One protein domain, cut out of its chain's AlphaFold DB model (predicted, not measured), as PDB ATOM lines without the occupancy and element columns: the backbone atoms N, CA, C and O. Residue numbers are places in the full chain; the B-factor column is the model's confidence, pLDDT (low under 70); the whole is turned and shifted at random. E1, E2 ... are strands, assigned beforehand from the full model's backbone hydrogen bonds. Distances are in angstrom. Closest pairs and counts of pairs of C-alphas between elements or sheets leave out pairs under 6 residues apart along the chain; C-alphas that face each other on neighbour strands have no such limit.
ATOM      1  N   ALA A  23     264.296 386.043 300.265       96.19
ATOM      2  CA  ALA A  23     264.971 384.788 299.956       96.19
ATOM      3  C   ALA A  23     264.146 383.594 300.448       96.19
ATOM      4  O   ALA A  23     263.563 383.632 301.540       96.19
ATOM      5  N   TRP A  24     264.123 382.550 299.629       96.19
ATOM      6  CA  TRP A  24     263.230 381.407 299.733       96.19
ATOM      7  C   TRP A  24     264.024 380.122 299.495       96.19
ATOM      8  O   TRP A  24     264.836 380.063 298.571       96.19
ATOM      9  N   GLU A  25     263.840 379.109 300.335       97.50
ATOM     10  CA  GLU A  25     264.577 377.845 300.226       97.50
ATOM     11  C   GLU A  25     263.760 376.641 300.694       97.50
ATOM     12  O   GLU A  25     262.796 376.788 301.443       97.50
ATOM     13  N   GLY A  26     264.151 375.443 300.268       96.38
ATOM     14  CA  GLY A  26     263.504 374.188 300.654       96.38
ATOM     15  C   GLY A  26     263.645 373.132 299.567       96.38
ATOM     16  O   GLY A  26     264.708 373.026 298.956       96.38
ATOM     17  N   ASP A  27     262.583 372.374 299.309       94.62
ATOM     18  CA  ASP A  27     262.662 371.125 298.556       94.62
ATOM     19  C   ASP A  27     261.793 371.117 297.293       94.62
ATOM     20  O   ASP A  27     260.602 371.422 297.334       94.62
ATOM     21  N   PHE A  28     262.395 370.699 296.177       94.62
ATOM     22  CA  PHE A  28     261.707 370.275 294.962       94.62
ATOM     23  C   PHE A  28     261.436 368.773 295.020       94.62
ATOM     24  O   PHE A  28     262.357 367.965 295.180       94.62
ATOM     25  N   ILE A  29     260.173 368.402 294.845       93.94
ATOM     26  CA  ILE A  29     259.694 367.026 294.831       93.94
ATOM     27  C   ILE A  29     258.883 366.825 293.553       93.94
ATOM     28  O   ILE A  29     257.995 367.613 293.243       93.94
ATOM     29  N   MET A  30     259.155 365.753 292.819       93.75
ATOM     30  CA  MET A  30     258.333 365.353 291.679       93.75
ATOM     31  C   MET A  30     257.578 364.073 292.026       93.75
ATOM     32  O   MET A  30     258.201 363.109 292.474       93.75
ATOM     33  N   TYR A  31     256.270 364.045 291.779       95.06
ATOM     34  CA  TYR A  31     255.460 362.827 291.828       95.06
ATOM     35  C   TYR A  31     255.108 362.354 290.420       95.06
ATOM     36  O   TYR A  31     254.847 363.167 289.532       95.06
ATOM     37  N   ASP A  32     255.107 361.040 290.216       94.19
ATOM     38  CA  ASP A  32     254.509 360.432 289.031       94.19
ATOM     39  C   ASP A  32     252.972 360.353 289.151       94.19
ATOM     40  O   ASP A  32     252.436 360.554 290.244       94.19
ATOM     41  N   PRO A  33     252.243 360.016 288.067       95.31
ATOM     42  CA  PRO A  33     250.778 359.922 288.091       95.31
ATOM     43  C   PRO A  33     250.212 358.841 289.030       95.31
ATOM     44  O   PRO A  33     248.998 358.697 289.148       95.31
ATOM     45  N   THR A  34     251.063 358.015 289.647       95.19
ATOM     46  CA  THR A  34     250.669 357.024 290.660       95.19
ATOM     47  C   THR A  34     250.900 357.524 292.089       95.19
ATOM     48  O   THR A  34     250.563 356.822 293.044       95.19
ATOM     49  N   GLY A  35     251.464 358.727 292.243       93.19
ATOM     50  CA  GLY A  35     251.843 359.338 293.515       93.19
ATOM     51  C   GLY A  35     253.224 358.912 294.014       93.19
ATOM     52  O   GLY A  35     253.599 359.244 295.140       93.19
ATOM     53  N   ALA A  36     254.001 358.171 293.218       92.50
ATOM     54  CA  ALA A  36     255.344 357.771 293.612       92.50
ATOM     55  C   ALA A  36     256.322 358.937 293.437       92.50
ATOM     56  O   ALA A  36     256.330 359.624 292.416       92.50
ATOM     57  N   GLN A  37     257.168 359.162 294.444       92.19
ATOM     58  CA  GLN A  37     258.186 360.202 294.377       92.19
ATOM     59  C   GLN A  37     259.314 359.801 293.419       92.19
ATOM     60  O   GLN A  37     259.934 358.744 293.558       92.19
ATOM     61  N   MET A  38     259.605 360.685 292.474       89.88
ATOM     62  CA  MET A  38     260.640 360.533 291.460       89.88
ATOM     63  C   MET A  38     262.003 361.037 291.958       89.88
ATOM     64  O   MET A  38     262.123 361.632 293.029       89.88
ATOM     65  N   ASP A  39     263.053 360.782 291.178       83.75
ATOM     66  CA  ASP A  39     264.390 361.336 291.413       83.75
ATOM     67  C   ASP A  39     264.417 362.835 291.104       83.75
ATOM     68  O   ASP A  39     264.530 363.222 289.938       83.75
ATOM     69  N   ALA A  40     264.347 363.667 292.146       82.69
ATOM     70  CA  ALA A  40     264.579 365.100 292.039       82.69
ATOM     71  C   ALA A  40     266.033 365.504 292.323       82.69
ATOM     72  O   ALA A  40     266.376 366.650 292.064       82.69
ATOM     73  N   ASN A  41     266.899 364.598 292.796       84.38
ATOM     74  CA  ASN A  41     268.212 364.927 293.358       84.38
ATOM     75  C   ASN A  41     269.375 364.186 292.681       84.38
ATOM     76  O   ASN A  41     270.211 363.553 293.326       84.38
ATOM     77  N   GLY A  42     269.457 364.296 291.361       71.56
ATOM     78  CA  GLY A  42     270.647 363.928 290.607       71.56
ATOM     79  C   GLY A  42     270.969 362.438 290.501       71.56
ATOM     80  O   GLY A  42     272.141 362.101 290.325       71.56
ATOM     81  N   GLY A  43     269.965 361.563 290.527       67.69
ATOM     82  CA  GLY A  43     270.094 360.165 290.099       67.69
ATOM     83  C   GLY A  43     269.488 359.130 291.044       67.69
ATOM     84  O   GLY A  43     269.566 357.940 290.747       67.69
ATOM     85  N   GLU A  44     268.905 359.546 292.168       71.69
ATOM     86  CA  GLU A  44     268.421 358.655 293.225       71.69
ATOM     87  C   GLU A  44     266.911 358.851 293.427       71.69
ATOM     88  O   GLU A  44     266.442 359.894 293.888       71.69
ATOM     89  N   ALA A  45     266.128 357.831 293.062       72.31
ATOM     90  CA  ALA A  45     264.671 357.874 293.165       72.31
ATOM     91  C   ALA A  45     264.206 358.095 294.613       72.31
ATOM     92  O   ALA A  45     264.738 357.498 295.550       72.31
ATOM     93  N   GLY A  46     263.174 358.924 294.789       78.00
ATOM     94  CA  GLY A  46     262.584 359.192 296.101       78.00
ATOM     95  C   GLY A  46     263.307 360.256 296.929       78.00
ATOM     96  O   GLY A  46     262.950 360.451 298.090       78.00
ATOM     97  N   LEU A  47     264.303 360.953 296.370       82.62
ATOM     98  CA  LEU A  47     264.963 362.079 297.032       82.62
ATOM     99  C   LEU A  47     264.474 363.420 296.486       82.62
ATOM    100  O   LEU A  47     264.295 363.585 295.281       82.62
ATOM    101  N   ALA A  48     264.273 364.376 297.393       89.56
ATOM    102  CA  ALA A  48     263.979 365.764 297.061       89.56
ATOM    103  C   ALA A  48     265.264 366.532 296.712       89.56
ATOM    104  O   ALA A  48     266.340 366.222 297.240       89.56
ATOM    105  N   ALA A  49     265.153 367.533 295.840       92.00
ATOM    106  CA  ALA A  49     266.247 368.441 295.513       92.00
ATOM    107  C   ALA A  49     266.165 369.725 296.321       92.00
ATOM    108  O   ALA A  49     265.169 370.446 296.245       92.00
ATOM    109  N   TYR A  50     267.272 370.088 296.965       93.38
ATOM    110  CA  TYR A  50     267.393 371.416 297.547       93.38
ATOM    111  C   TYR A  50     267.232 372.483 296.459       93.38
ATOM    112  O   TYR A  50     267.898 372.450 295.417       93.38
ATOM    113  N   THR A  51     266.325 373.412 296.711       95.19
ATOM    114  CA  THR A  51     265.886 374.448 295.785       95.19
ATOM    115  C   THR A  51     265.908 375.783 296.504       95.19
ATOM    116  O   THR A  51     265.541 375.886 297.675       95.19
ATOM    117  N   THR A  52     266.353 376.812 295.796       96.81
ATOM    118  CA  THR A  52     266.391 378.186 296.286       96.81
ATOM    119  C   THR A  52     265.668 379.111 295.328       96.81
ATOM    120  O   THR A  52     265.406 378.775 294.172       96.81
ATOM    121  N   GLY A  53     265.335 380.295 295.813       96.06
ATOM    122  CA  GLY A  53     264.604 381.280 295.051       96.06
ATOM    123  C   GLY A  53     264.386 382.563 295.826       96.06
ATOM    124  O   GLY A  53     264.929 382.780 296.911       96.06
ATOM    125  N   GLU A  54     263.549 383.408 295.252       96.56
ATOM    126  CA  GLU A  54     263.044 384.617 295.884       96.56
ATOM    127  C   GLU A  54     261.549 384.719 295.619       96.56
ATOM    128  O   GLU A  54     261.091 384.423 294.513       96.56
ATOM    129  N   ILE A  55     260.801 385.168 296.620       96.44
ATOM    130  CA  ILE A  55     259.370 385.434 296.508       96.44
ATOM    131  C   ILE A  55     259.089 386.911 296.772       96.44
ATOM    132  O   ILE A  55     259.588 387.496 297.734       96.44
ATOM    133  N   ASP A  56     258.271 387.519 295.918       95.00
ATOM    134  CA  ASP A  56     257.783 388.885 296.074       95.00
ATOM    135  C   ASP A  56     256.255 388.890 295.964       95.00
ATOM    136  O   ASP A  56     255.669 388.929 294.879       95.00
ATOM    137  N   MET A  57     255.597 388.857 297.125       91.25
ATOM    138  CA  MET A  57     254.137 388.902 297.210       91.25
ATOM    139  C   MET A  57     253.552 390.251 296.775       91.25
ATOM    140  O   MET A  57     252.387 390.312 296.392       91.25
ATOM    141  N   GLY A  58     254.332 391.336 296.840       90.44
ATOM    142  CA  GLY A  58     253.893 392.662 296.412       90.44
ATOM    143  C   GLY A  58     253.899 392.807 294.891       90.44
ATOM    144  O   GLY A  58     253.000 393.434 294.332       90.44
ATOM    145  N   ALA A  59     254.892 392.212 294.227       92.81
ATOM    146  CA  ALA A  59     254.966 392.127 292.772       92.81
ATOM    147  C   ALA A  59     254.127 390.979 292.186       92.81
ATOM    148  O   ALA A  59     253.812 391.007 290.999       92.81
ATOM    149  N   GLY A  60     253.751 389.987 293.000       95.75
ATOM    150  CA  GLY A  60     253.041 388.793 292.543       95.75
ATOM    151  C   GLY A  60     253.941 387.855 291.737       95.75
ATOM    152  O   GLY A  60     253.471 387.199 290.811       95.75
ATOM    153  N   THR A  61     255.235 387.813 292.059       96.94
ATOM    154  CA  THR A  61     256.241 387.058 291.303       96.94
ATOM    155  C   THR A  61     257.119 386.219 292.212       96.94
ATOM    156  O   THR A  61     257.304 386.541 293.385       96.94
ATOM    157  N   PHE A  62     257.727 385.181 291.649       97.50
ATOM    158  CA  PHE A  62     258.738 384.392 292.341       97.50
ATOM    159  C   PHE A  62     259.763 383.811 291.366       97.50
ATOM    160  O   PHE A  62     259.571 383.800 290.147       97.50
ATOM    161  N   THR A  63     260.864 383.317 291.916       96.69
ATOM    162  CA  THR A  63     261.899 382.578 291.193       96.69
ATOM    163  C   THR A  63     262.209 381.279 291.921       96.69
ATOM    164  O   THR A  63     262.038 381.197 293.134       96.69
ATOM    165  N   LEU A  64     262.654 380.270 291.174       95.19
ATOM    166  CA  LEU A  64     263.107 378.984 291.698       95.19
ATOM    167  C   LEU A  64     264.325 378.520 290.902       95.19
ATOM    168  O   LEU A  64     264.429 378.767 289.698       95.19
ATOM    169  N   GLY A  65     265.217 377.795 291.558       92.06
ATOM    170  CA  GLY A  65     266.332 377.129 290.914       92.06
ATOM    171  C   GLY A  65     266.970 376.087 291.817       92.06
ATOM    172  O   GLY A  65     267.000 376.218 293.039       92.06
ATOM    173  N   SER A  66     267.520 375.051 291.195       90.50
ATOM    174  CA  SER A  66     268.342 374.056 291.872       90.50
ATOM    175  C   SER A  66     269.604 373.787 291.066       90.50
ATOM    176  O   SER A  66     269.616 373.863 289.837       90.50
ATOM    177  N   THR A  67     270.686 373.457 291.767       87.00
ATOM    178  CA  THR A  67     271.895 372.911 291.142       87.00
ATOM    179  C   THR A  67     271.800 371.402 290.916       87.00
ATOM    180  O   THR A  67     272.632 370.850 290.198       87.00
ATOM    181  N   ALA A  68     270.831 370.727 291.541       89.06
ATOM    182  CA  ALA A  68     270.619 369.297 291.385       89.06
ATOM    183  C   ALA A  68     269.836 369.009 290.088       89.06
ATOM    184  O   ALA A  68     268.818 369.656 289.825       89.06
ATOM    185  N   PRO A  69     270.295 368.059 289.253       88.44
ATOM    186  CA  PRO A  69     269.541 367.657 288.078       88.44
ATOM    187  C   PRO A  69     268.299 366.848 288.466       88.44
ATOM    188  O   PRO A  69     268.314 366.084 289.426       88.44
ATOM    189  N   PHE A  70     267.250 366.965 287.657       87.94
ATOM    190  CA  PHE A  70     266.047 366.143 287.735       87.94
ATOM    191  C   PHE A  70     266.153 365.020 286.705       87.94
ATOM    192  O   PHE A  70     266.329 365.303 285.515       87.94
ATOM    193  N   SER A  71     266.076 363.756 287.135       87.06
ATOM    194  CA  SER A  71     266.244 362.591 286.248       87.06
ATOM    195  C   SER A  71     267.495 362.689 285.351       87.06
ATOM    196  O   SER A  71     267.460 362.406 284.152       87.06
ATOM    197  N   GLY A  72     268.609 363.162 285.924       86.38
ATOM    198  CA  GLY A  72     269.903 363.297 285.243       86.38
ATOM    199  C   GLY A  72     270.070 364.507 284.310       86.38
ATOM    200  O   GLY A  72     271.160 364.685 283.767       86.38
ATOM    201  N   LEU A  73     269.052 365.360 284.137       88.81
ATOM    202  CA  LEU A  73     269.141 366.584 283.330       88.81
ATOM    203  C   LEU A  73     268.916 367.842 284.174       88.81
ATOM    204  O   LEU A  73     268.124 367.856 285.115       88.81
ATOM    205  N   THR A  74     269.608 368.926 283.824       86.69
ATOM    206  CA  THR A  74     269.372 370.239 284.434       86.69
ATOM    207  C   THR A  74     267.977 370.737 284.077       86.69
ATOM    208  O   THR A  74     267.544 370.620 282.926       86.69
ATOM    209  N   TRP A  75     267.308 371.336 285.059       91.44
ATOM    210  CA  TRP A  75     266.098 372.113 284.849       91.44
ATOM    211  C   TRP A  75     266.327 373.576 285.218       91.44
ATOM    212  O   TRP A  75     267.171 373.897 286.056       91.44
ATOM    213  N   THR A  76     265.575 374.464 284.583       92.75
ATOM    214  CA  THR A  76     265.484 375.873 284.968       92.75
ATOM    215  C   THR A  76     264.026 376.292 285.039       92.75
ATOM    216  O   THR A  76     263.169 375.694 284.389       92.75
ATOM    217  N   ALA A  77     263.745 377.323 285.831       94.62
ATOM    218  CA  ALA A  77     262.417 377.894 285.977       94.62
ATOM    219  C   ALA A  77     262.435 379.388 285.629       94.62
ATOM    220  O   ALA A  77     263.423 380.088 285.865       94.62
ATOM    221  N   SER A  78     261.348 379.883 285.043       94.44
ATOM    222  CA  SER A  78     261.206 381.289 284.656       94.44
ATOM    223  C   SER A  78     259.744 381.731 284.651       94.44
ATOM    224  O   SER A  78     258.841 380.903 284.562       94.44
ATOM    225  N   GLY A  79     259.508 383.043 284.742       92.94
ATOM    226  CA  GLY A  79     258.157 383.607 284.639       92.94
ATOM    227  C   GLY A  79     257.233 383.270 285.814       92.94
ATOM    228  O   GLY A  79     256.022 383.211 285.625       92.94
ATOM    229  N   GLY A  80     257.789 383.035 287.008       96.88
ATOM    230  CA  GLY A  80     257.011 382.693 288.196       96.88
ATOM    231  C   GLY A  80     255.993 383.779 288.549       96.88
ATOM    232  O   GLY A  80     256.371 384.921 288.817       96.88
ATOM    233  N   THR A  81     254.715 383.411 288.563       98.06
ATOM    234  CA  THR A  81     253.566 384.284 288.835       98.06
ATOM    235  C   THR A  81     252.760 383.736 290.006       98.06
ATOM    236  O   THR A  81     252.511 382.534 290.064       98.06
ATOM    237  N   LEU A  82     252.340 384.605 290.925       98.12
ATOM    238  CA  LEU A  82     251.528 384.263 292.093       98.12
ATOM    239  C   LEU A  82     250.063 384.664 291.896       98.12
ATOM    240  O   LEU A  82     249.753 385.683 291.279       98.12
ATOM    241  N   PHE A  83     249.165 383.891 292.500       98.00
ATOM    242  CA  PHE A  83     247.722 384.057 292.413       98.00
ATOM    243  C   PHE A  83     247.116 384.147 293.813       98.00
ATOM    244  O   PHE A  83     247.361 383.307 294.679       98.00
ATOM    245  N   ALA A  84     246.298 385.177 294.019       97.44
ATOM    246  CA  ALA A  84     245.509 385.359 295.233       97.44
ATOM    247  C   ALA A  84     244.343 384.346 295.302       97.44
ATOM    248  O   ALA A  84     244.025 383.722 294.284       97.44
ATOM    249  N   PRO A  85     243.651 384.219 296.451       97.75
ATOM    250  CA  PRO A  85     242.473 383.365 296.574       97.75
ATOM    251  C   PRO A  85     241.432 383.610 295.471       97.75
ATOM    252  O   PRO A  85     241.090 384.755 295.160       97.75
ATOM    253  N   GLY A  86     240.922 382.530 294.881       97.75
ATOM    254  CA  GLY A  86     240.003 382.562 293.743       97.75
ATOM    255  C   GLY A  86     240.224 381.416 292.754       97.75
ATOM    256  O   GLY A  86     241.152 380.624 292.892       97.75
ATOM    257  N   THR A  87     239.353 381.329 291.748       97.75
ATOM    258  CA  THR A  87     239.516 380.402 290.619       97.75
ATOM    259  C   THR A  87     240.215 381.121 289.476       97.75
ATOM    260  O   THR A  87     239.774 382.193 289.059       97.75
ATOM    261  N   HIS A  88     241.280 380.512 288.965       97.56
ATOM    262  CA  HIS A  88     242.122 381.069 287.913       97.56
ATOM    263  C   HIS A  88     242.217 380.096 286.750       97.56
ATOM    264  O   HIS A  88     242.238 378.883 286.949       97.56
ATOM    265  N   THR A  89     242.305 380.648 285.546       97.38
ATOM    266  CA  THR A  89     242.583 379.900 284.322       97.38
ATOM    267  C   THR A  89     243.797 380.526 283.659       97.38
ATOM    268  O   THR A  89     243.827 381.743 283.459       97.38
ATOM    269  N   ILE A  90     244.788 379.703 283.329       95.56
ATOM    270  CA  ILE A  90     245.975 380.120 282.584       95.56
ATOM    271  C   ILE A  90     246.020 379.407 281.236       95.56
ATOM    272  O   ILE A  90     245.602 378.255 281.121       95.56
ATOM    273  N   SER A  91     246.554 380.098 280.231       95.06
ATOM    274  CA  SER A  91     246.890 379.487 278.946       95.06
ATOM    275  C   SER A  91     248.225 378.766 279.063       95.06
ATOM    276  O   SER A  91     249.201 379.387 279.480       95.06
ATOM    277  N   THR A  92     248.259 377.503 278.638       94.50
ATOM    278  CA  THR A  92     249.494 376.718 278.438       94.50
ATOM    279  C   THR A  92     249.814 376.547 276.949       94.50
ATOM    280  O   THR A  92     250.646 375.742 276.542       94.50
ATOM    281  N   ASP A  93     249.127 377.296 276.076       94.25
ATOM    282  CA  ASP A  93     249.448 377.304 274.654       94.25
ATOM    283  C   ASP A  93     250.691 378.162 274.367       94.25
ATOM    284  O   ASP A  93     250.600 379.374 274.158       94.25
ATOM    285  N   ASP A  94     251.852 377.512 274.286       93.94
ATOM    286  CA  ASP A  94     253.093 378.124 273.805       93.94
ATOM    287  C   ASP A  94     253.479 377.679 272.385       93.94
ATOM    288  O   ASP A  94     254.646 377.763 271.992       93.94
ATOM    289  N   SER A  95     252.515 377.270 271.551       90.56
ATOM    290  CA  SER A  95     252.777 376.857 270.159       90.56
ATOM    291  C   SER A  95     253.494 377.939 269.334       90.56
ATOM    292  O   SER A  95     254.204 377.642 268.368       90.56
ATOM    293  N   ALA A  96     253.329 379.210 269.710       91.38
ATOM    294  CA  ALA A  96     253.997 380.350 269.083       91.38
ATOM    295  C   ALA A  96     255.458 380.552 269.542       91.38
ATOM    296  O   ALA A  96     256.209 381.265 268.873       91.38
ATOM    297  N   SER A  97     255.875 379.924 270.645       89.56
ATOM    298  CA  SER A  97     257.196 380.083 271.275       89.56
ATOM    299  C   SER A  97     258.275 379.171 270.669       89.56
ATOM    300  O   SER A  97     259.458 379.298 270.992       89.56
ATOM    301  N   GLY A  98     257.898 378.293 269.731       89.75
ATOM    302  CA  GLY A  98     258.805 377.477 268.919       89.75
ATOM    303  C   GLY A  98     258.615 375.970 269.105       89.75
ATOM    304  O   GLY A  98     257.913 375.514 269.993       89.75
ATOM    305  N   ALA A  99     259.277 375.168 268.264       85.12
ATOM    306  CA  ALA A  99     259.050 373.716 268.189       85.12
ATOM    307  C   ALA A  99     259.449 372.917 269.447       85.12
ATOM    308  O   ALA A  99     259.099 371.747 269.558       85.12
ATOM    309  N   LEU A 100     260.223 373.522 270.352       90.12
ATOM    310  CA  LEU A 100     260.641 372.919 271.621       90.12
ATOM    311  C   LEU A 100     259.839 373.453 272.816       90.12
ATOM    312  O   LEU A 100     260.129 373.079 273.953       90.12
ATOM    313  N   ALA A 101     258.887 374.360 272.588       92.88
ATOM    314  CA  ALA A 101     257.969 374.800 273.622       92.88
ATOM    315  C   ALA A 101     256.921 373.706 273.844       92.88
ATOM    316  O   ALA A 101     256.295 373.226 272.894       92.88
ATOM    317  N   ALA A 102     256.781 373.279 275.094       94.62
ATOM    318  CA  ALA A 102     255.624 372.529 275.536       94.62
ATOM    319  C   ALA A 102     254.366 373.361 275.271       94.62
ATOM    320  O   ALA A 102     254.423 374.582 275.306       94.62
ATOM    321  N   SER A 103     253.270 372.708 274.909       94.06
ATOM    322  CA  SER A 103     252.006 373.392 274.680       94.06
ATOM    323  C   SER A 103     250.858 372.450 275.000       94.06
ATOM    324  O   SER A 103     250.873 371.283 274.585       94.06
ATOM    325  N   GLY A 104     249.883 372.955 275.747       92.00
ATOM    326  CA  GLY A 104     248.734 372.201 276.220       92.00
ATOM    327  C   GLY A 104     247.430 373.006 276.199       92.00
ATOM    328  O   GLY A 104     247.375 374.129 275.693       92.00
ATOM    329  N   PRO A 105     246.335 372.412 276.704       93.94
ATOM    330  CA  PRO A 105     245.084 373.124 276.924       93.94
ATOM    331  C   PRO A 105     245.179 374.075 278.124       93.94
ATOM    332  O   PRO A 105     245.982 373.875 279.037       93.94
ATOM    333  N   ASP A 106     244.289 375.066 278.173       95.69
ATOM    334  CA  ASP A 106     244.138 375.925 279.349       95.69
ATOM    335  C   ASP A 106     243.944 375.096 280.626       95.69
ATOM    336  O   ASP A 106     243.145 374.154 280.673       95.69
ATOM    337  N   ALA A 107     244.646 375.488 281.685       94.62
ATOM    338  CA  ALA A 107     244.579 374.844 282.987       94.62
ATOM    339  C   ALA A 107     243.811 375.732 283.968       94.62
ATOM    340  O   ALA A 107     244.021 376.946 284.019       94.62
ATOM    341  N   THR A 108     242.903 375.131 284.739       96.38
ATOM    342  CA  THR A 108     242.065 375.842 285.714       96.38
ATOM    343  C   THR A 108     242.274 375.265 287.099       96.38
ATOM    344  O   THR A 108     242.146 374.061 287.292       96.38
ATOM    345  N   PHE A 109     242.544 376.130 288.070       96.12
ATOM    346  CA  PHE A 109     242.799 375.747 289.454       96.12
ATOM    347  C   PHE A 109     242.139 376.733 290.419       96.12
ATOM    348  O   PHE A 109     241.794 377.862 290.058       96.12
ATOM    349  N   THR A 110     241.927 376.294 291.660       97.25
ATOM    350  CA  THR A 110     241.320 377.117 292.714       97.25
ATOM    351  C   THR A 110     242.301 377.307 293.859       97.25
ATOM    352  O   THR A 110     242.924 376.355 294.311       97.25
ATOM    353  N   VAL A 111     242.404 378.546 294.330       98.00
ATOM    354  CA  VAL A 111     243.225 378.960 295.468       98.00
ATOM    355  C   VAL A 111     242.294 379.304 296.631       98.00
ATOM    356  O   VAL A 111     241.418 380.165 296.498       98.00
ATOM    357  N   GLY A 112     242.460 378.616 297.758       95.56
ATOM    358  CA  GLY A 112     241.727 378.849 299.003       95.56
ATOM    359  C   GLY A 112     242.138 380.132 299.734       95.56
ATOM    360  O   GLY A 112     243.090 380.803 299.357       95.56
ATOM    361  N   ALA A 113     241.405 380.491 300.793       91.69
ATOM    362  CA  ALA A 113     241.591 381.757 301.517       91.69
ATOM    363  C   ALA A 113     242.955 381.892 302.222       91.69
ATOM    364  O   ALA A 113     243.488 382.996 302.281       91.69
ATOM    365  N   ASP A 114     243.517 380.781 302.699       92.88
ATOM    366  CA  ASP A 114     244.823 380.714 303.375       92.88
ATOM    367  C   ASP A 114     245.904 380.115 302.457       92.88
ATOM    368  O   ASP A 114     246.900 379.545 302.909       92.88
ATOM    369  N   GLN A 115     245.678 380.220 301.146       97.50
ATOM    370  CA  GLN A 115     246.537 379.652 300.121       97.50
ATOM    371  C   GLN A 115     247.050 380.712 299.155       97.50
ATOM    372  O   GLN A 115     246.462 381.782 298.974       97.50
ATOM    373  N   VAL A 116     248.143 380.366 298.486       98.06
ATOM    374  CA  VAL A 116     248.683 381.110 297.351       98.06
ATOM    375  C   VAL A 116     248.824 380.148 296.183       98.06
ATOM    376  O   VAL A 116     249.433 379.089 296.313       98.06
ATOM    377  N   GLY A 117     248.247 380.513 295.041       97.94
ATOM    378  CA  GLY A 117     248.475 379.799 293.791       97.94
ATOM    379  C   GLY A 117     249.739 380.295 293.109       97.94
ATOM    380  O   GLY A 117     250.155 381.437 293.305       97.94
ATOM    381  N   ALA A 118     250.324 379.463 292.262       97.44
ATOM    382  CA  ALA A 118     251.502 379.807 291.496       97.44
ATOM    383  C   ALA A 118     251.541 379.091 290.149       97.44
ATOM    384  O   ALA A 118     251.105 377.950 290.025       97.44
ATOM    385  N   ASN A 119     252.115 379.762 289.156       96.88
ATOM    386  CA  ASN A 119     252.513 379.163 287.889       96.88
ATOM    387  C   ASN A 119     253.943 379.572 287.556       96.88
ATOM    388  O   ASN A 119     254.358 380.695 287.845       96.88
ATOM    389  N   VAL A 120     254.696 378.656 286.958       96.75
ATOM    390  CA  VAL A 120     256.056 378.899 286.485       96.75
ATOM    391  C   VAL A 120     256.351 378.025 285.277       96.75
ATOM    392  O   VAL A 120     255.859 376.902 285.178       96.75
ATOM    393  N   LYS A 121     257.194 378.528 284.375       95.25
ATOM    394  CA  LYS A 121     257.620 377.802 283.183       95.25
ATOM    395  C   LYS A 121     258.942 377.095 283.416       95.25
ATOM    396  O   LYS A 121     259.958 377.736 283.696       95.25
ATOM    397  N   PHE A 122     258.917 375.781 283.260       94.19
ATOM    398  CA  PHE A 122     260.063 374.895 283.352       94.19
ATOM    399  C   PHE A 122     260.721 374.726 281.985       94.19
ATOM    400  O   PHE A 122     260.069 374.640 280.942       94.19
ATOM    401  N   ALA A 123     262.043 374.640 281.990       94.06
ATOM    402  CA  ALA A 123     262.801 374.054 280.901       94.06
ATOM    403  C   ALA A 123     263.563 372.851 281.442       94.06
ATOM    404  O   ALA A 123     264.224 372.951 282.473       94.06
ATOM    405  N   TRP A 124     263.463 371.717 280.757       93.69
ATOM    406  CA  TRP A 124     264.115 370.469 281.142       93.69
ATOM    407  C   TRP A 124     264.682 369.782 279.903       93.69
ATOM    408  O   TRP A 124     263.964 369.477 278.946       93.69
ATOM    409  N   GLY A 125     265.998 369.560 279.902       90.94
ATOM    410  CA  GLY A 125     266.698 369.099 278.706       90.94
ATOM    411  C   GLY A 125     266.527 370.085 277.545       90.94
ATOM    412  O   GLY A 125     266.930 371.241 277.644       90.94
ATOM    413  N   ALA A 126     265.953 369.620 276.432       91.81
ATOM    414  CA  ALA A 126     265.673 370.462 275.266       91.81
ATOM    415  C   ALA A 126     264.273 371.099 275.288       91.81
ATOM    416  O   ALA A 126     264.037 372.036 274.529       91.81
ATOM    417  N   THR A 127     263.351 370.603 276.119       94.75
ATOM    418  CA  THR A 127     261.972 371.101 276.169       94.75
ATOM    419  C   THR A 127     261.901 372.348 277.043       94.75
ATOM    420  O   THR A 127     262.496 372.401 278.117       94.75
ATOM    421  N   THR A 128     261.170 373.357 276.584       95.00
ATOM    422  CA  THR A 128     261.004 374.658 277.247       95.00
ATOM    423  C   THR A 128     259.525 374.950 277.482       95.00
ATOM    424  O   THR A 128     258.688 374.256 276.917       95.00
ATOM    425  N   HIS A 129     259.210 375.995 278.253       95.06
ATOM    426  CA  HIS A 129     257.836 376.470 278.483       95.06
ATOM    427  C   HIS A 129     256.894 375.432 279.104       95.06
ATOM    428  O   HIS A 129     255.693 375.564 278.969       95.06
ATOM    429  N   ILE A 130     257.427 374.427 279.797       96.25
ATOM    430  CA  ILE A 130     256.612 373.419 280.473       96.25
ATOM    431  C   ILE A 130     255.863 374.101 281.620       96.25
ATOM    432  O   ILE A 130     256.508 374.654 282.515       96.25
ATOM    433  N   ASP A 131     254.537 374.081 281.606       95.31
ATOM    434  CA  ASP A 131     253.731 374.798 282.585       95.31
ATOM    435  C   ASP A 131     253.550 373.985 283.869       95.31
ATOM    436  O   ASP A 131     252.934 372.919 283.902       95.31
ATOM    437  N   VAL A 132     254.086 374.525 284.965       95.75
ATOM    438  CA  VAL A 132     253.918 373.980 286.312       95.75
ATOM    439  C   VAL A 132     252.955 374.870 287.078       95.75
ATOM    440  O   VAL A 132     253.116 376.091 287.100       95.75
ATOM    441  N   ILE A 133     251.963 374.256 287.719       96.44
ATOM    442  CA  ILE A 133     250.971 374.934 288.552       96.44
ATOM    443  C   ILE A 133     251.041 374.343 289.953       96.44
ATOM    444  O   ILE A 133     251.108 373.129 290.133       96.44
ATOM    445  N   MET A 134     251.031 375.218 290.950       95.38
ATOM    446  CA  MET A 134     251.095 374.849 292.357       95.38
ATOM    447  C   MET A 134     250.068 375.657 293.133       95.38
ATOM    448  O   MET A 134     249.771 376.805 292.799       95.38
ATOM    449  N   VAL A 135     249.556 375.066 294.202       98.00
ATOM    450  CA  VAL A 135     248.843 375.788 295.249       98.00
ATOM    451  C   VAL A 135     249.503 375.412 296.562       98.00
ATOM    452  O   VAL A 135     249.789 374.238 296.804       98.00
ATOM    453  N   TRP A 136     249.805 376.425 297.365       98.12
ATOM    454  CA  TRP A 136     250.460 376.265 298.650       98.12
ATOM    455  C   TRP A 136     249.543 376.698 299.775       98.12
ATOM    456  O   TRP A 136     248.992 377.798 299.718       98.12
ATOM    457  N   ASP A 137     249.466 375.888 300.825       97.81
ATOM    458  CA  ASP A 137     249.058 376.366 302.141       97.81
ATOM    459  C   ASP A 137     250.154 377.283 302.689       97.81
ATOM    460  O   ASP A 137     251.343 376.947 302.633       97.81
ATOM    461  N   VAL A 138     249.758 378.443 303.215       96.88
ATOM    462  CA  VAL A 138     250.685 379.443 303.756       96.88
ATOM    463  C   VAL A 138     250.649 379.413 305.278       96.88
ATOM    464  O   VAL A 138     249.622 379.674 305.903       96.88
ATOM    465  N   ILE A 139     251.794 379.118 305.887       96.12
ATOM    466  CA  ILE A 139     251.942 378.937 307.330       96.12
ATOM    467  C   ILE A 139     252.892 380.007 307.874       96.12
ATOM    468  O   ILE A 139     254.073 380.034 307.529       96.12
ATOM    469  N   ASP A 140     252.387 380.882 308.745       94.62
ATOM    470  CA  ASP A 140     253.222 381.777 309.555       94.62
ATOM    471  C   ASP A 140     253.819 380.993 310.730       94.62
ATOM    472  O   ASP A 140     253.094 380.459 311.574       94.62
ATOM    473  N   ASN A 141     255.149 380.932 310.791       94.50
ATOM    474  CA  ASN A 141     255.873 380.183 311.815       94.50
ATOM    475  C   ASN A 141     256.011 380.959 313.141       94.50
ATOM    476  O   ASN A 141     256.458 380.405 314.146       94.50
ATOM    477  N   GLY A 142     255.633 382.242 313.176       92.81
ATOM    478  CA  GLY A 142     255.697 383.091 314.369       92.81
ATOM    479  C   GLY A 142     257.103 383.582 314.738       92.81
ATOM    480  O   GLY A 142     257.269 384.286 315.735       92.81
ATOM    481  N   ASP A 143     258.117 383.246 313.939       90.56
ATOM    482  CA  ASP A 143     259.514 383.675 314.084       90.56
ATOM    483  C   ASP A 143     259.966 384.643 312.972       90.56
ATOM    484  O   ASP A 143     261.143 384.995 312.875       90.56
ATOM    485  N   GLY A 144     259.016 385.115 312.158       89.50
ATOM    486  CA  GLY A 144     259.268 385.977 311.005       89.50
ATOM    487  C   GLY A 144     259.566 385.220 309.709       89.50
ATOM    488  O   GLY A 144     259.860 385.870 308.706       89.50
ATOM    489  N   THR A 145     259.489 383.887 309.713       95.06
ATOM    490  CA  THR A 145     259.505 383.052 308.506       95.06
ATOM    491  C   THR A 145     258.094 382.597 308.125       95.06
ATOM    492  O   THR A 145     257.179 382.560 308.950       95.06
ATOM    493  N   THR A 146     257.910 382.254 306.854       96.56
ATOM    494  CA  THR A 146     256.653 381.731 306.317       96.56
ATOM    495  C   THR A 146     256.945 380.492 305.488       96.56
ATOM    496  O   THR A 146     257.795 380.531 304.595       96.56
ATOM    497  N   THR A 147     256.240 379.404 305.777       97.25
ATOM    498  CA  THR A 147     256.341 378.141 305.044       97.25
ATOM    499  C   THR A 147     255.182 378.009 304.062       97.25
ATOM    500  O   THR A 147     254.038 378.311 304.384       97.25
ATOM    501  N   TYR A 148     255.504 377.552 302.861       97.88
ATOM    502  CA  TYR A 148     254.602 377.299 301.752       97.88
ATOM    503  C   TYR A 148     254.646 375.805 301.482       97.88
ATOM    504  O   TYR A 148     255.705 375.267 301.150       97.88
ATOM    505  N   TYR A 149     253.520 375.133 301.690       96.56
ATOM    506  CA  TYR A 149     253.439 373.680 301.609       96.56
ATOM    507  C   TYR A 149     252.489 373.266 300.497       96.56
ATOM    508  O   TYR A 149     251.348 373.721 300.464       96.56
ATOM    509  N   SER A 150     252.965 372.441 299.568       96.12
ATOM    510  CA  SER A 150     252.206 372.088 298.365       96.12
ATOM    511  C   SER A 150     250.947 371.310 298.738       96.12
ATOM    512  O   SER A 150     250.993 370.427 299.597       96.12
ATOM    513  N   THR A 151     249.831 371.615 298.081       96.56
ATOM    514  CA  THR A 151     248.534 370.970 298.324       96.56
ATOM    515  C   THR A 151     248.088 370.130 297.138       96.56
ATOM    516  O   THR A 151     248.524 370.355 296.013       96.56
ATOM    517  N   ASP A 152     247.182 369.186 297.380       95.31
ATOM    518  CA  ASP A 152     246.409 368.518 296.327       95.31
ATOM    519  C   ASP A 152     245.331 369.490 295.814       95.31
ATOM    520  O   ASP A 152     244.446 369.902 296.569       95.31
ATOM    521  N   VAL A 153     245.470 369.937 294.565       90.94
ATOM    522  CA  VAL A 153     244.653 371.015 293.978       90.94
ATOM    523  C   VAL A 153     243.562 370.499 293.039       90.94
ATOM    524  O   VAL A 153     242.557 371.186 292.838       90.94
ATOM    525  N   ASP A 154     243.729 369.305 292.474       90.06
ATOM    526  CA  ASP A 154     242.781 368.675 291.550       90.06
ATOM    527  C   ASP A 154     242.024 367.487 292.180       90.06
ATOM    528  O   ASP A 154     241.062 366.983 291.592       90.06
ATOM    529  N   GLY A 155     242.347 367.135 293.428       91.25
ATOM    530  CA  GLY A 155     241.633 366.163 294.249       91.25
ATOM    531  C   GLY A 155     241.951 364.715 293.890       91.25
ATOM    532  O   GLY A 155     241.126 363.833 294.159       91.25
ATOM    533  N   ASP A 156     243.092 364.466 293.249       92.44
ATOM    534  CA  ASP A 156     243.513 363.137 292.810       92.44
ATOM    535  C   ASP A 156     244.257 362.338 293.905       92.44
ATOM    536  O   ASP A 156     244.516 361.140 293.745       92.44
ATOM    537  N   GLY A 157     244.515 362.964 295.059       94.44
ATOM    538  CA  GLY A 157     245.243 362.391 296.187       94.44
ATOM    539  C   GLY A 157     246.761 362.583 296.119       94.44
ATOM    540  O   GLY A 157     247.468 362.079 296.997       94.44
ATOM    541  N   ILE A 158     247.268 363.297 295.114       94.88
ATOM    542  CA  ILE A 158     248.672 363.645 294.902       94.88
ATOM    543  C   ILE A 158     248.815 365.160 295.100       94.88
ATOM    544  O   ILE A 158     247.948 365.953 294.762       94.88
ATOM    545  N   ARG A 159     249.919 365.596 295.712       94.94
ATOM    546  CA  ARG A 159     250.173 367.036 295.878       94.94
ATOM    547  C   ARG A 159     250.627 367.642 294.548       94.94
ATOM    548  O   ARG A 159     251.389 367.008 293.810       94.94
ATOM    549  N   GLY A 160     250.237 368.890 294.303       93.25
ATOM    550  CA  GLY A 160     250.537 369.640 293.085       93.25
ATOM    551  C   GLY A 160     249.456 369.469 292.023       93.25
ATOM    552  O   GLY A 160     248.525 368.693 292.193       93.25
ATOM    553  N   TYR A 161     249.565 370.233 290.939       94.81
ATOM    554  CA  TYR A 161     248.687 370.098 289.780       94.81
ATOM    555  C   TYR A 161     249.362 369.194 288.747       94.81
ATOM    556  O   TYR A 161     250.530 369.428 288.411       94.81
ATOM    557  N   GLY A 162     248.638 368.212 288.209       95.00
ATOM    558  CA  GLY A 162     249.166 367.361 287.144       95.00
ATOM    559  C   GLY A 162     249.567 368.177 285.909       95.00
ATOM    560  O   GLY A 162     248.745 368.866 285.303       95.00
ATOM    561  N   MET A 163     250.836 368.100 285.510       94.25
ATOM    562  CA  MET A 163     251.381 368.830 284.364       94.25
ATOM    563  C   MET A 163     250.608 368.470 283.090       94.25
ATOM    564  O   MET A 163     250.441 367.296 282.749       94.25
ATOM    565  N   VAL A 164     250.120 369.494 282.390       93.00
ATOM    566  CA  VAL A 164     249.255 369.337 281.205       93.00
ATOM    567  C   VAL A 164     250.039 369.258 279.901       93.00
ATOM    568  O   VAL A 164     249.484 368.865 278.874       93.00
ATOM    569  N   ASP A 165     251.321 369.611 279.941       93.31
ATOM    570  CA  ASP A 165     252.199 369.671 278.788       93.31
ATOM    571  C   ASP A 165     253.631 369.193 279.098       93.31
ATOM    572  O   ASP A 165     253.965 368.706 280.183       93.31
ATOM    573  N   GLY A 166     254.484 369.261 278.075       92.75
ATOM    574  CA  GLY A 166     255.870 368.828 278.164       92.75
ATOM    575  C   GLY A 166     256.021 367.303 278.169       92.75
ATOM    576  O   GLY A 166     255.121 366.567 277.764       92.75
ATOM    577  N   PRO A 167     257.196 366.791 278.574       91.88
ATOM    578  CA  PRO A 167     257.482 365.360 278.551       91.88
ATOM    579  C   PRO A 167     256.920 364.607 279.768       91.88
ATOM    580  O   PRO A 167     257.136 363.401 279.875       91.88
ATOM    581  N   PHE A 168     256.211 365.293 280.672       90.31
ATOM    582  CA  PHE A 168     255.747 364.754 281.952       90.31
ATOM    583  C   PHE A 168     254.224 364.875 282.145       90.31
ATOM    584  O   PHE A 168     253.788 365.367 283.182       90.31
ATOM    585  N   PRO A 169     253.384 364.433 281.192       90.94
ATOM    586  CA  PRO A 169     251.939 364.562 281.337       90.94
ATOM    587  C   PRO A 169     251.438 363.816 282.584       90.94
ATOM    588  O   PRO A 169     251.694 362.620 282.744       90.94
ATOM    589  N   GLY A 170     250.722 364.529 283.455       92.94
ATOM    590  CA  GLY A 170     250.151 364.013 284.703       92.94
ATOM    591  C   GLY A 170     251.137 363.847 285.864       92.94
ATOM    592  O   GLY A 170     250.743 363.334 286.904       92.94
ATOM    593  N   PHE A 171     252.403 364.236 285.709       94.50
ATOM    594  CA  PHE A 171     253.330 364.329 286.841       94.50
ATOM    595  C   PHE A 171     253.079 365.627 287.602       94.50
ATOM    596  O   PHE A 171     252.662 366.614 287.002       94.50
ATOM    597  N   SER A 172     253.408 365.660 288.890       95.12
ATOM    598  CA  SER A 172     253.182 366.838 289.732       95.12
ATOM    599  C   SER A 172     254.498 367.343 290.315       95.12
ATOM    600  O   SER A 172     255.121 366.691 291.162       95.12
ATOM    601  N   ALA A 173     254.924 368.523 289.865       94.88
ATOM    602  CA  ALA A 173     256.086 369.228 290.395       94.88
ATOM    603  C   ALA A 173     255.684 370.054 291.626       94.88
ATOM    604  O   ALA A 173     254.811 370.915 291.555       94.88
ATOM    605  N   ASN A 174     256.328 369.782 292.758       95.44
ATOM    606  CA  ASN A 174     255.989 370.323 294.069       95.44
ATOM    607  C   ASN A 174     257.186 371.027 294.692       95.44
ATOM    608  O   ASN A 174     258.319 370.558 294.576       95.44
ATOM    609  N   PHE A 175     256.918 372.123 295.394       95.94
ATOM    610  CA  PHE A 175     257.939 372.934 296.044       95.94
ATOM    611  C   PHE A 175     257.478 373.254 297.450       95.94
ATOM    612  O   PHE A 175     256.563 374.050 297.633       95.94
ATOM    613  N   ASP A 176     258.112 372.635 298.436       96.81
ATOM    614  CA  ASP A 176     257.855 372.934 299.838       96.81
ATOM    615  C   ASP A 176     258.955 373.897 300.300       96.81
ATOM    616  O   ASP A 176     260.127 373.529 300.402       96.81
ATOM    617  N   MET A 177     258.592 375.167 300.485       97.62
ATOM    618  CA  MET A 177     259.536 376.286 300.570       97.62
ATOM    619  C   MET A 177     259.315 377.108 301.837       97.62
ATOM    620  O   MET A 177     258.192 377.271 302.301       97.62
ATOM    621  N   THR A 178     260.372 377.687 302.396       98.25
ATOM    622  CA  THR A 178     260.313 378.562 303.572       98.25
ATOM    623  C   THR A 178     261.095 379.840 303.325       98.25
ATOM    624  O   THR A 178     262.191 379.826 302.765       98.25
ATOM    625  N   THR A 179     260.512 380.980 303.696       97.50
ATOM    626  CA  THR A 179     261.175 382.280 303.560       97.50
ATOM    627  C   THR A 179     262.173 382.506 304.677       97.50
ATOM    628  O   THR A 179     261.958 382.124 305.825       97.50
ATOM    629  N   SER A 180     263.241 383.225 304.365       94.62
ATOM    630  CA  SER A 180     264.129 383.774 305.386       94.62
ATOM    631  C   SER A 180     263.446 384.889 306.186       94.62
ATOM    632  O   SER A 180     262.625 385.648 305.664       94.62
TER     633      SER A 180
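AT A GLANCE: This is residues 23 to 180 of the 208 residues of an uncharacterized protein of Thiohalobacter sp. COW1 (UniProt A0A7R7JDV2). The domain is a closed barrel of eight antiparallel strands, E1 to E4 and E7 to E10, with a separate two-strand hairpin, E5 and E6, set off to one side of it and coming between E4 and E7 along the chain. Three long loops join strands: residues 32 to 48, 91 to 106 and 151 to 171. The printed part has 158 residues with ten named strands, E1 to E10 in chain order, and no named helix; its class is all strand, though under half of the residues, 78 of 158, are in named elements. It is compact, with a radius of gyration of the C-alphas of 14.6 A, and spans 45 by 34 by 29 A.

HOW THE PARTS SIT: E1, residues 23 to 31, and E2, residues 49 to 56, form a hairpin, antiparallel at 130 degrees, with N 26 and O 51 at 3.0 A. E2 and E3, residues 61 to 65, form the next hairpin, at 160 degrees, with N 63 and O 54 at 2.8 A. E3 and E4, residues 75 to 83, are also a hairpin, but one pair of N and O is within hydrogen-bond range, N 62 and O 80 at 3.2 A. E1 to E4 are a meander, each strand the antiparallel neighbour of the one before. E4 bends by 59 degrees at residue 79. E5, residues 86 to 90, and E6, residues 107 to 111, make a hairpin of their own, with N 88 and O 109 at 2.9 A; E4 and E5 meet only through their link. E5 is near E7, residues 115 to 124, while the closest C-alphas of E6 and E7, Val 111 and Gly 117, are 5.6 A apart. E4 and E7 are antiparallel neighbours at 155 degrees, with N 81 and O 119 at 2.8 A. E7 and E8, residues 127 to 140, form a hairpin at 153 degrees, with N 118 and O 134 at 2.8 A. E8 bends by 56 degrees at residue 137 and forms a hairpin with E9, residues 146 to 150, where N 139 and O 147 are 2.8 A apart. E9 and E10, residues 172 to 179, are a hairpin at 172 degrees, with N 148 and O 177 at 2.8 A; E7 to E10 are a second meander. E10 and E1 close the barrel, antiparallel at 159 degrees, with N 27 and O 176 at 2.9 A. The closest C-alphas of E8 and E10, Val 132 and Ala 173, are 6.6 A apart.

IN THESE COORDINATES: E1 begins at C-alpha 23, (264.971, 384.788, 299.956), and is 25.3 A long. E2 measures 22.1 A, E3 14.2 A and E4 23.2 A. E5 begins at C-alpha 86, (240.003, 382.562, 293.743), and is 12.9 A long; E6 is 13.2 A. E7 is 27.5 A long, and E8, with 14 residues the longest strand, is 36.1 A. E9 measures 13.3 A, and E10, 22.2 A long, ends at C-alpha 179, (261.175, 382.280, 303.560).

THE WHOLE: The two C-alphas farthest apart, those of Ala 99 and Gly 142, are 47.2 A apart, while the first and last printed C-alphas, Ala 23 and Ser 180, are 5.6 A apart. The printed part has no cut. The long links are E1 to E2, E5 to E6 and E9 to E10, with 17, 16 and 21 residues. The mean pLDDT of the printed part is 93.3; one residue, Gly 43, is under 70.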